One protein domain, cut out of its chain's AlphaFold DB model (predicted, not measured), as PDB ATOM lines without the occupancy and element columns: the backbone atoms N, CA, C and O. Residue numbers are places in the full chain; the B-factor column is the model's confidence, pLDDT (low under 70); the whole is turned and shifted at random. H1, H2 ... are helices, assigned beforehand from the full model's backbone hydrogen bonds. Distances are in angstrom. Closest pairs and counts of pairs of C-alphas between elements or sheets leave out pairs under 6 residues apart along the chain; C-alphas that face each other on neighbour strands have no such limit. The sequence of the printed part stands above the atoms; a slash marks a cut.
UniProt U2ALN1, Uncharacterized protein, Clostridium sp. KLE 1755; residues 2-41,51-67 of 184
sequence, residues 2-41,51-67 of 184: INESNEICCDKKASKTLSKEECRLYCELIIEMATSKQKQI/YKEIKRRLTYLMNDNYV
ATOM      1  N   ILE A   2     250.710 258.159 226.325       55.78
ATOM      2  CA  ILE A   2     251.828 259.020 225.869       55.78
ATOM      3  C   ILE A   2     251.608 260.499 226.243       55.78
ATOM      4  O   ILE A   2     252.489 261.115 226.829       55.78
ATOM      5  N   ASN A   3     250.406 261.043 226.014       71.81
ATOM      6  CA  ASN A   3     250.107 262.448 226.333       71.81
ATOM      7  C   ASN A   3     250.213 262.768 227.839       71.81
ATOM      8  O   ASN A   3     250.739 263.797 228.230       71.81
ATOM      9  N   GLU A   4     249.770 261.838 228.686       72.81
ATOM     10  CA  GLU A   4     249.805 261.951 230.152       72.81
ATOM     11  C   GLU A   4     251.237 262.053 230.693       72.81
ATOM     12  O   GLU A   4     251.556 262.871 231.552       72.81
ATOM     13  N   SER A   5     252.124 261.222 230.144       76.06
ATOM     14  CA  SER A   5     253.530 261.184 230.544       76.06
ATOM     15  C   SER A   5     254.271 262.445 230.096       76.06
ATOM     16  O   SER A   5     255.123 262.948 230.828       76.06
ATOM     17  N   ASN A   6     253.910 262.984 228.927       83.75
ATOM     18  CA  ASN A   6     254.471 264.229 228.407       83.75
ATOM     19  C   ASN A   6     254.057 265.437 229.260       83.75
ATOM     20  O   ASN A   6     254.925 266.215 229.646       83.75
ATOM     21  N   GLU A   7     252.773 265.558 229.616       85.38
ATOM     22  CA  GLU A   7     252.264 266.637 230.482       85.38
ATOM     23  C   GLU A   7     252.981 266.654 231.840       85.38
ATOM     24  O   GLU A   7     253.464 267.695 232.272       85.38
ATOM     25  N   ILE A   8     253.161 265.493 232.474       82.75
ATOM     26  CA  ILE A   8     253.852 265.400 233.772       82.75
ATOM     27  C   ILE A   8     255.341 265.737 233.659       82.75
ATOM     28  O   ILE A   8     255.924 266.303 234.584       82.75
ATOM     29  N   CYS A   9     255.981 265.393 232.541       83.69
ATOM     30  CA  CYS A   9     257.369 265.772 232.293       83.69
ATOM     31  C   CYS A   9     257.508 267.296 232.156       83.69
ATOM     32  O   CYS A   9     258.415 267.887 232.748       83.69
ATOM     33  N   CYS A  10     256.581 267.931 231.435       86.44
ATOM     34  CA  CYS A  10     256.504 269.383 231.314       86.44
ATOM     35  C   CYS A  10     256.270 270.048 232.679       86.44
ATOM     36  O   CYS A  10     257.044 270.928 233.053       86.44
ATOM     37  N   ASP A  11     255.297 269.564 233.457       88.69
ATOM     38  CA  ASP A  11     254.989 270.060 234.806       88.69
ATOM     39  C   ASP A  11     256.207 269.952 235.740       88.69
ATOM     40  O   ASP A  11     256.560 270.905 236.432       88.69
ATOM     41  N   LYS A  12     256.916 268.815 235.715       85.00
ATOM     42  CA  LYS A  12     258.134 268.592 236.514       85.00
ATOM     43  C   LYS A  12     259.292 269.496 236.097       85.00
ATOM     44  O   LYS A  12     260.156 269.820 236.911       85.00
ATOM     45  N   LYS A  13     259.381 269.850 234.816       88.12
ATOM     46  CA  LYS A  13     260.397 270.789 234.334       88.12
ATOM     47  C   LYS A  13     260.058 272.210 234.776       88.12
ATOM     48  O   LYS A  13     260.953 272.901 235.249       88.12
ATOM     49  N   ALA A  14     258.783 272.592 234.690       85.81
ATOM     50  CA  ALA A  14     258.280 273.870 235.176       85.81
ATOM     51  C   ALA A  14     258.524 274.026 236.687       85.81
ATOM     52  O   ALA A  14     259.123 275.015 237.103       85.81
ATOM     53  N   SER A  15     258.188 273.022 237.506       83.62
ATOM     54  CA  SER A  15     258.376 273.102 238.965       83.62
ATOM     55  C   SER A  15     259.832 273.280 239.403       83.62
ATOM     56  O   SER A  15     260.086 273.839 240.462       83.62
ATOM     57  N   LYS A  16     260.804 272.848 238.589       84.75
ATOM     58  CA  LYS A  16     262.236 273.076 238.848       84.75
ATOM     59  C   LYS A  16     262.703 274.495 238.528       84.75
ATOM     60  O   LYS A  16     263.736 274.911 239.041       84.75
ATOM     61  N   THR A  17     262.011 275.186 237.625       83.88
ATOM     62  CA  THR A  17     262.383 276.528 237.149       83.88
ATOM     63  C   THR A  17     261.599 277.646 237.827       83.88
ATOM     64  O   THR A  17     262.081 278.770 237.863       83.88
ATOM     65  N   LEU A  18     260.406 277.344 238.344       84.94
ATOM     66  CA  LEU A  18     259.514 278.299 238.995       84.94
ATOM     67  C   LEU A  18     259.757 278.341 240.513       84.94
ATOM     68  O   LEU A  18     260.092 277.334 241.137       84.94
ATOM     69  N   SER A  19     259.528 279.501 241.126       88.25
ATOM     70  CA  SER A  19     259.423 279.631 242.582       88.25
ATOM     71  C   SER A  19     258.138 278.977 243.117       88.25
ATOM     72  O   SER A  19     257.201 278.688 242.371       88.25
ATOM     73  N   LYS A  20     258.052 278.759 244.437       85.75
ATOM     74  CA  LYS A  20     256.864 278.140 245.061       85.75
ATOM     75  C   LYS A  20     255.571 278.930 244.823       85.75
ATOM     76  O   LYS A  20     254.526 278.310 244.642       85.75
ATOM     77  N   GLU A  21     255.633 280.262 244.804       88.69
ATOM     78  CA  GLU A  21     254.453 281.102 244.552       88.69
ATOM     79  C   GLU A  21     254.047 281.089 243.072       88.69
ATOM     80  O   GLU A  21     252.867 280.967 242.755       88.69
ATOM     81  N   GLU A  22     255.007 281.092 242.145       89.75
ATOM     82  CA  GLU A  22     254.703 280.929 240.717       89.75
ATOM     83  C   GLU A  22     254.137 279.530 240.418       89.75
ATOM     84  O   GLU A  22     253.229 279.381 239.602       89.75
ATOM     85  N   CYS A  23     254.612 278.500 241.125       88.62
ATOM     86  CA  CYS A  23     254.076 277.144 241.022       88.62
ATOM     87  C   CYS A  23     252.622 277.058 241.529       88.62
ATOM     88  O   CYS A  23     251.806 276.330 240.956       88.62
ATOM     89  N   ARG A  24     252.260 277.834 242.561       89.56
ATOM     90  CA  ARG A  24     250.867 277.972 243.021       89.56
ATOM     91  C   ARG A  24     249.975 278.603 241.962       89.56
ATOM     92  O   ARG A  24     248.938 278.024 241.651       89.56
ATOM     93  N   LEU A  25     250.403 279.714 241.363       91.69
ATOM     94  CA  LEU A  25     249.666 280.365 240.274       91.69
ATOM     95  C   LEU A  25     249.498 279.428 239.070       91.69
ATOM     96  O   LEU A  25     248.431 279.358 238.462       91.69
ATOM     97  N   TYR A  26     250.526 278.637 238.762       91.25
ATOM     98  CA  TYR A  26     250.450 277.614 237.724       91.25
ATOM     99  C   TYR A  26     249.421 276.516 238.055       91.25
ATOM    100  O   TYR A  26     248.648 276.104 237.190       91.25
ATOM    101  N   CYS A  27     249.353 276.074 239.314       89.50
ATOM    102  CA  CYS A  27     248.338 275.124 239.772       89.50
ATOM    103  C   CYS A  27     246.916 275.700 239.680       89.50
ATOM    104  O   CYS A  27     246.001 274.993 239.255       89.50
ATOM    105  N   GLU A  28     246.728 276.968 240.050       90.19
ATOM    106  CA  GLU A  28     245.446 277.672 239.920       90.19
ATOM    107  C   GLU A  28     244.997 277.744 238.458       90.19
ATOM    108  O   GLU A  28     243.860 277.382 238.149       90.19
ATOM    109  N   LEU A  29     245.914 278.074 237.543       89.56
ATOM    110  CA  LEU A  29     245.645 278.086 236.106       89.56
ATOM    111  C   LEU A  29     245.209 276.704 235.590       89.56
ATOM    112  O   LEU A  29     244.250 276.602 234.827       89.56
ATOM    113  N   ILE A  30     245.858 275.618 236.028       88.06
ATOM    114  CA  ILE A  30     245.458 274.247 235.658       88.06
ATOM    115  C   ILE A  30     244.014 273.955 236.107       88.06
ATOM    116  O   ILE A  30     243.242 273.348 235.356       88.06
ATOM    117  N   ILE A  31     243.630 274.392 237.311       87.12
ATOM    118  CA  ILE A  31     242.271 274.220 237.849       87.12
ATOM    119  C   ILE A  31     241.262 275.067 237.062       87.12
ATOM    120  O   ILE A  31     240.180 274.579 236.722       87.12
ATOM    121  N   GLU A  32     241.605 276.307 236.719       87.38
ATOM    122  CA  GLU A  32     240.758 277.202 235.926       87.38
ATOM    123  C   GLU A  32     240.529 276.659 234.504       87.38
ATOM    124  O   GLU A  32     239.404 276.618 233.996       87.38
ATOM    125  N   MET A  33     241.575 276.134 233.868       81.06
ATOM    126  CA  MET A  33     241.473 275.502 232.551       81.06
ATOM    127  C   MET A  33     240.621 274.227 232.582       81.06
ATOM    128  O   MET A  33     239.892 273.932 231.631       81.06
ATOM    129  N   ALA A  34     240.682 273.464 233.674       78.06
ATOM    130  CA  ALA A  34     239.850 272.280 233.853       78.06
ATOM    131  C   ALA A  34     238.372 272.631 234.100       78.06
ATOM    132  O   ALA A  34     237.480 272.016 233.512       78.06
ATOM    133  N   THR A  35     238.107 273.633 234.938       74.56
ATOM    134  CA  THR A  35     236.745 274.070 235.288       74.56
ATOM    135  C   THR A  35     236.060 274.821 234.141       74.56
ATOM    136  O   THR A  35     234.867 274.618 233.907       74.56
ATOM    137  N   SER A  36     236.798 275.610 233.353       67.62
ATOM    138  CA  SER A  36     236.271 276.275 232.149       67.62
ATOM    139  C   SER A  36     235.895 275.282 231.038       67.62
ATOM    140  O   SER A  36     234.826 275.421 230.441       67.62
ATOM    141  N   LYS A  37     236.688 274.218 230.820       60.62
ATOM    142  CA  LYS A  37     236.328 273.106 229.912       60.62
ATOM    143  C   LYS A  37     235.067 272.364 230.350       60.62
ATOM    144  O   LYS A  37     234.269 271.965 229.504       60.62
ATOM    145  N   GLN A  38     234.861 272.198 231.656       57.94
ATOM    146  CA  GLN A  38     233.677 271.523 232.192       57.94
ATOM    147  C   GLN A  38     232.380 272.313 231.941       57.94
ATOM    148  O   GLN A  38     231.325 271.712 231.765       57.94
ATOM    149  N   LYS A  39     232.458 273.646 231.829       53.06
ATOM    150  CA  LYS A  39     231.316 274.513 231.485       53.06
ATOM    151  C   LYS A  39     230.839 274.359 230.032       53.06
ATOM    152  O   LYS A  39     229.684 274.664 229.755       53.06
ATOM    153  N   GLN A  40     231.693 273.892 229.114       52.72
ATOM    154  CA  GLN A  40     231.356 273.723 227.689       52.72
ATOM    155  C   GLN A  40     230.845 272.319 227.319       52.72
ATOM    156  O   GLN A  40     230.243 272.157 226.262       52.72
ATOM    157  N   ILE A  41     231.063 271.298 228.154       53.97
ATOM    158  CA  ILE A  41     230.753 269.898 227.822       53.97
ATOM    159  C   ILE A  41     229.760 269.351 228.857       53.97
ATOM    160  O   ILE A  41     230.140 268.732 229.844       53.97
ATOM    161  N   TYR A  51     239.433 263.947 236.645       75.50
ATOM    162  CA  TYR A  51     239.791 264.370 238.007       75.50
ATOM    163  C   TYR A  51     241.061 263.682 238.529       75.50
ATOM    164  O   TYR A  51     241.900 264.328 239.156       75.50
ATOM    165  N   LYS A  52     241.222 262.376 238.265       80.94
ATOM    166  CA  LYS A  52     242.393 261.604 238.711       80.94
ATOM    167  C   LYS A  52     243.673 262.152 238.079       80.94
ATOM    168  O   LYS A  52     244.694 262.228 238.756       80.94
ATOM    169  N   GLU A  53     243.580 262.569 236.820       80.06
ATOM    170  CA  GLU A  53     244.692 263.144 236.071       80.06
ATOM    171  C   GLU A  53     245.106 264.516 236.610       80.06
ATOM    172  O   GLU A  53     246.262 264.730 236.967       80.06
ATOM    173  N   ILE A  54     244.141 265.422 236.780       84.56
ATOM    174  CA  ILE A  54     244.386 266.760 237.342       84.56
ATOM    175  C   ILE A  54     244.953 266.653 238.762       84.56
ATOM    176  O   ILE A  54     245.949 267.298 239.087       84.56
ATOM    177  N   LYS A  55     244.383 265.777 239.601       84.00
ATOM    178  CA  LYS A  55     244.877 265.526 240.962       84.00
ATOM    179  C   LYS A  55     246.337 265.079 240.966       84.00
ATOM    180  O   LYS A  55     247.111 265.508 241.822       84.00
ATOM    181  N   ARG A  56     246.719 264.218 240.022       83.00
ATOM    182  CA  ARG A  56     248.087 263.714 239.900       83.00
ATOM    183  C   ARG A  56     249.061 264.837 239.536       83.00
ATOM    184  O   ARG A  56     250.079 264.956 240.211       83.00
ATOM    185  N   ARG A  57     248.724 265.691 238.563       87.50
ATOM    186  CA  ARG A  57     249.532 266.868 238.178       87.50
ATOM    187  C   ARG A  57     249.766 267.823 239.352       87.50
ATOM    188  O   ARG A  57     250.909 268.127 239.678       87.50
ATOM    189  N   LEU A  58     248.697 268.193 240.061       88.19
ATOM    190  CA  LEU A  58     248.772 269.082 241.229       88.19
ATOM    191  C   LEU A  58     249.642 268.503 242.350       88.19
ATOM    192  O   LEU A  58     250.408 269.224 242.982       88.19
ATOM    193  N   THR A  59     249.562 267.190 242.578       83.62
ATOM    194  CA  THR A  59     250.349 266.529 243.628       83.62
ATOM    195  C   THR A  59     251.852 266.637 243.357       83.62
ATOM    196  O   THR A  59     252.611 266.911 244.283       83.62
ATOM    197  N   TYR A  60     252.282 266.461 242.103       79.38
ATOM    198  CA  TYR A  60     253.694 266.584 241.723       79.38
ATOM    199  C   TYR A  60     254.205 268.030 241.733       79.38
ATOM    200  O   TYR A  60     255.377 268.241 242.020       79.38
ATOM    201  N   LEU A  61     253.348 269.011 241.430       84.44
ATOM    202  CA  LEU A  61     253.703 270.435 241.463       84.44
ATOM    203  C   LEU A  61     253.791 270.991 242.895       84.44
ATOM    204  O   LEU A  61     254.621 271.851 243.170       84.44
ATOM    205  N   MET A  62     252.938 270.507 243.805       79.88
ATOM    206  CA  MET A  62     252.850 271.022 245.177       79.88
ATOM    207  C   MET A  62     253.742 270.305 246.191       79.88
ATOM    208  O   MET A  62     253.991 270.857 247.263       79.88
ATOM    209  N   ASN A  63     254.171 269.071 245.922       72.81
ATOM    210  CA  ASN A  63     254.876 268.275 246.917       72.81
ATOM    211  C   ASN A  63     256.131 267.616 246.342       72.81
ATOM    212  O   ASN A  63     256.068 266.557 245.718       72.81
ATOM    213  N   ASP A  64     257.281 268.205 246.669       63.00
ATOM    214  CA  ASP A  64     258.607 267.695 246.313       63.00
ATOM    215  C   ASP A  64     258.922 266.320 246.947       63.00
ATOM    216  O   ASP A  64     259.844 265.638 246.507       63.00
ATOM    217  N   ASN A  65     258.138 265.877 247.946       61.28
ATOM    218  CA  ASN A  65     258.365 264.664 248.744       61.28
ATOM    219  C   ASN A  65     257.136 263.729 248.823       61.28
ATOM    220  O   ASN A  65     256.989 262.962 249.783       61.28
ATOM    221  N   TYR A  66     256.209 263.775 247.856       69.19
ATOM    222  CA  TYR A  66     255.034 262.892 247.879       69.19
ATOM    223  C   TYR A  66     255.411 261.436 247.581       69.19
ATOM    224  O   TYR A  66     255.608 261.044 246.432       69.19
ATOM    225  N   VAL A  67     255.441 260.603 248.622       65.31
ATOM    226  CA  VAL A  67     255.551 259.146 248.487       65.31
ATOM    227  C   VAL A  67     254.164 258.534 248.708       65.31
ATOM    228  O   VAL A  67     253.586 258.740 249.784       65.31
TER     229      VAL A  67
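What this domain is: This is residues 2 to 41 and 51 to 67 of the 184 residues of an uncharacterized protein of Clostridium sp. KLE 1755 (UniProt U2ALN1). Look for a small up-and-down bundle of three helices, each running against the one before it in the chain: H1 and H2 open as a V from the tight turn that joins them, and the shorter H3 packs on both. The far end of H2, from residue 35, sticks out beyond the other two. You have 57 printed residues, with three named helices in the order H1, H2, H3 and no named strand, so the class is all helix. The whole is compact, with a radius of gyration of the C-alphas of 11.7 A and spans of 34 by 27 by 19 A.

How they stand to each other: Begin with H1, residues 2 to 17, and pass over a tight link of 2 residues into H2, residues 20 to 40. These two are close but not clearly touching: their closest C-alphas, those of Ser 15 and Cys 23, are 6.2 A apart. They run opposite ways at a shallow tilt of 33 degrees, only just short of steep. Past the cut comes H3, residues 51 to 62. It touches H1, closest at the C-alphas of Ser 15 and Leu 61, 5.9 A apart, and runs the same way at a shallow tilt of 24 degrees. It touches H2 too, closest at the C-alphas of Cys 27 and Leu 58, 6.2 A apart, opposite ways at a shallow tilt of 13 degrees. In H3 every O i to N i+4 pair is within hydrogen-bond range; in H1 11 of 12 are, in H2 16 of 17.

Where its parts are: Find C-alpha 2 at (251.828, 259.020, 225.869); from there H1 runs 23.3 A to C-alpha 17. H2 runs 31.2 A from C-alpha 20 to C-alpha 40 at (231.356, 273.723, 227.689). H3 ends at C-alpha 62, (252.850, 271.022, 245.177).

The domain as a whole: The two C-alphas farthest apart, those of Gln 40 and Asn 65, are 35.4 A apart. Residues 42 to 50 are not printed, and C-alphas 41 and 51 are 14.7 A apart across this cut. Residues 35 to 41, of which 35 to 40 belong to H2, stand free. The mean pLDDT of the printed part is 79.5; look under 70 at residue 2, residues 36 to 41 and residues 64 to 67.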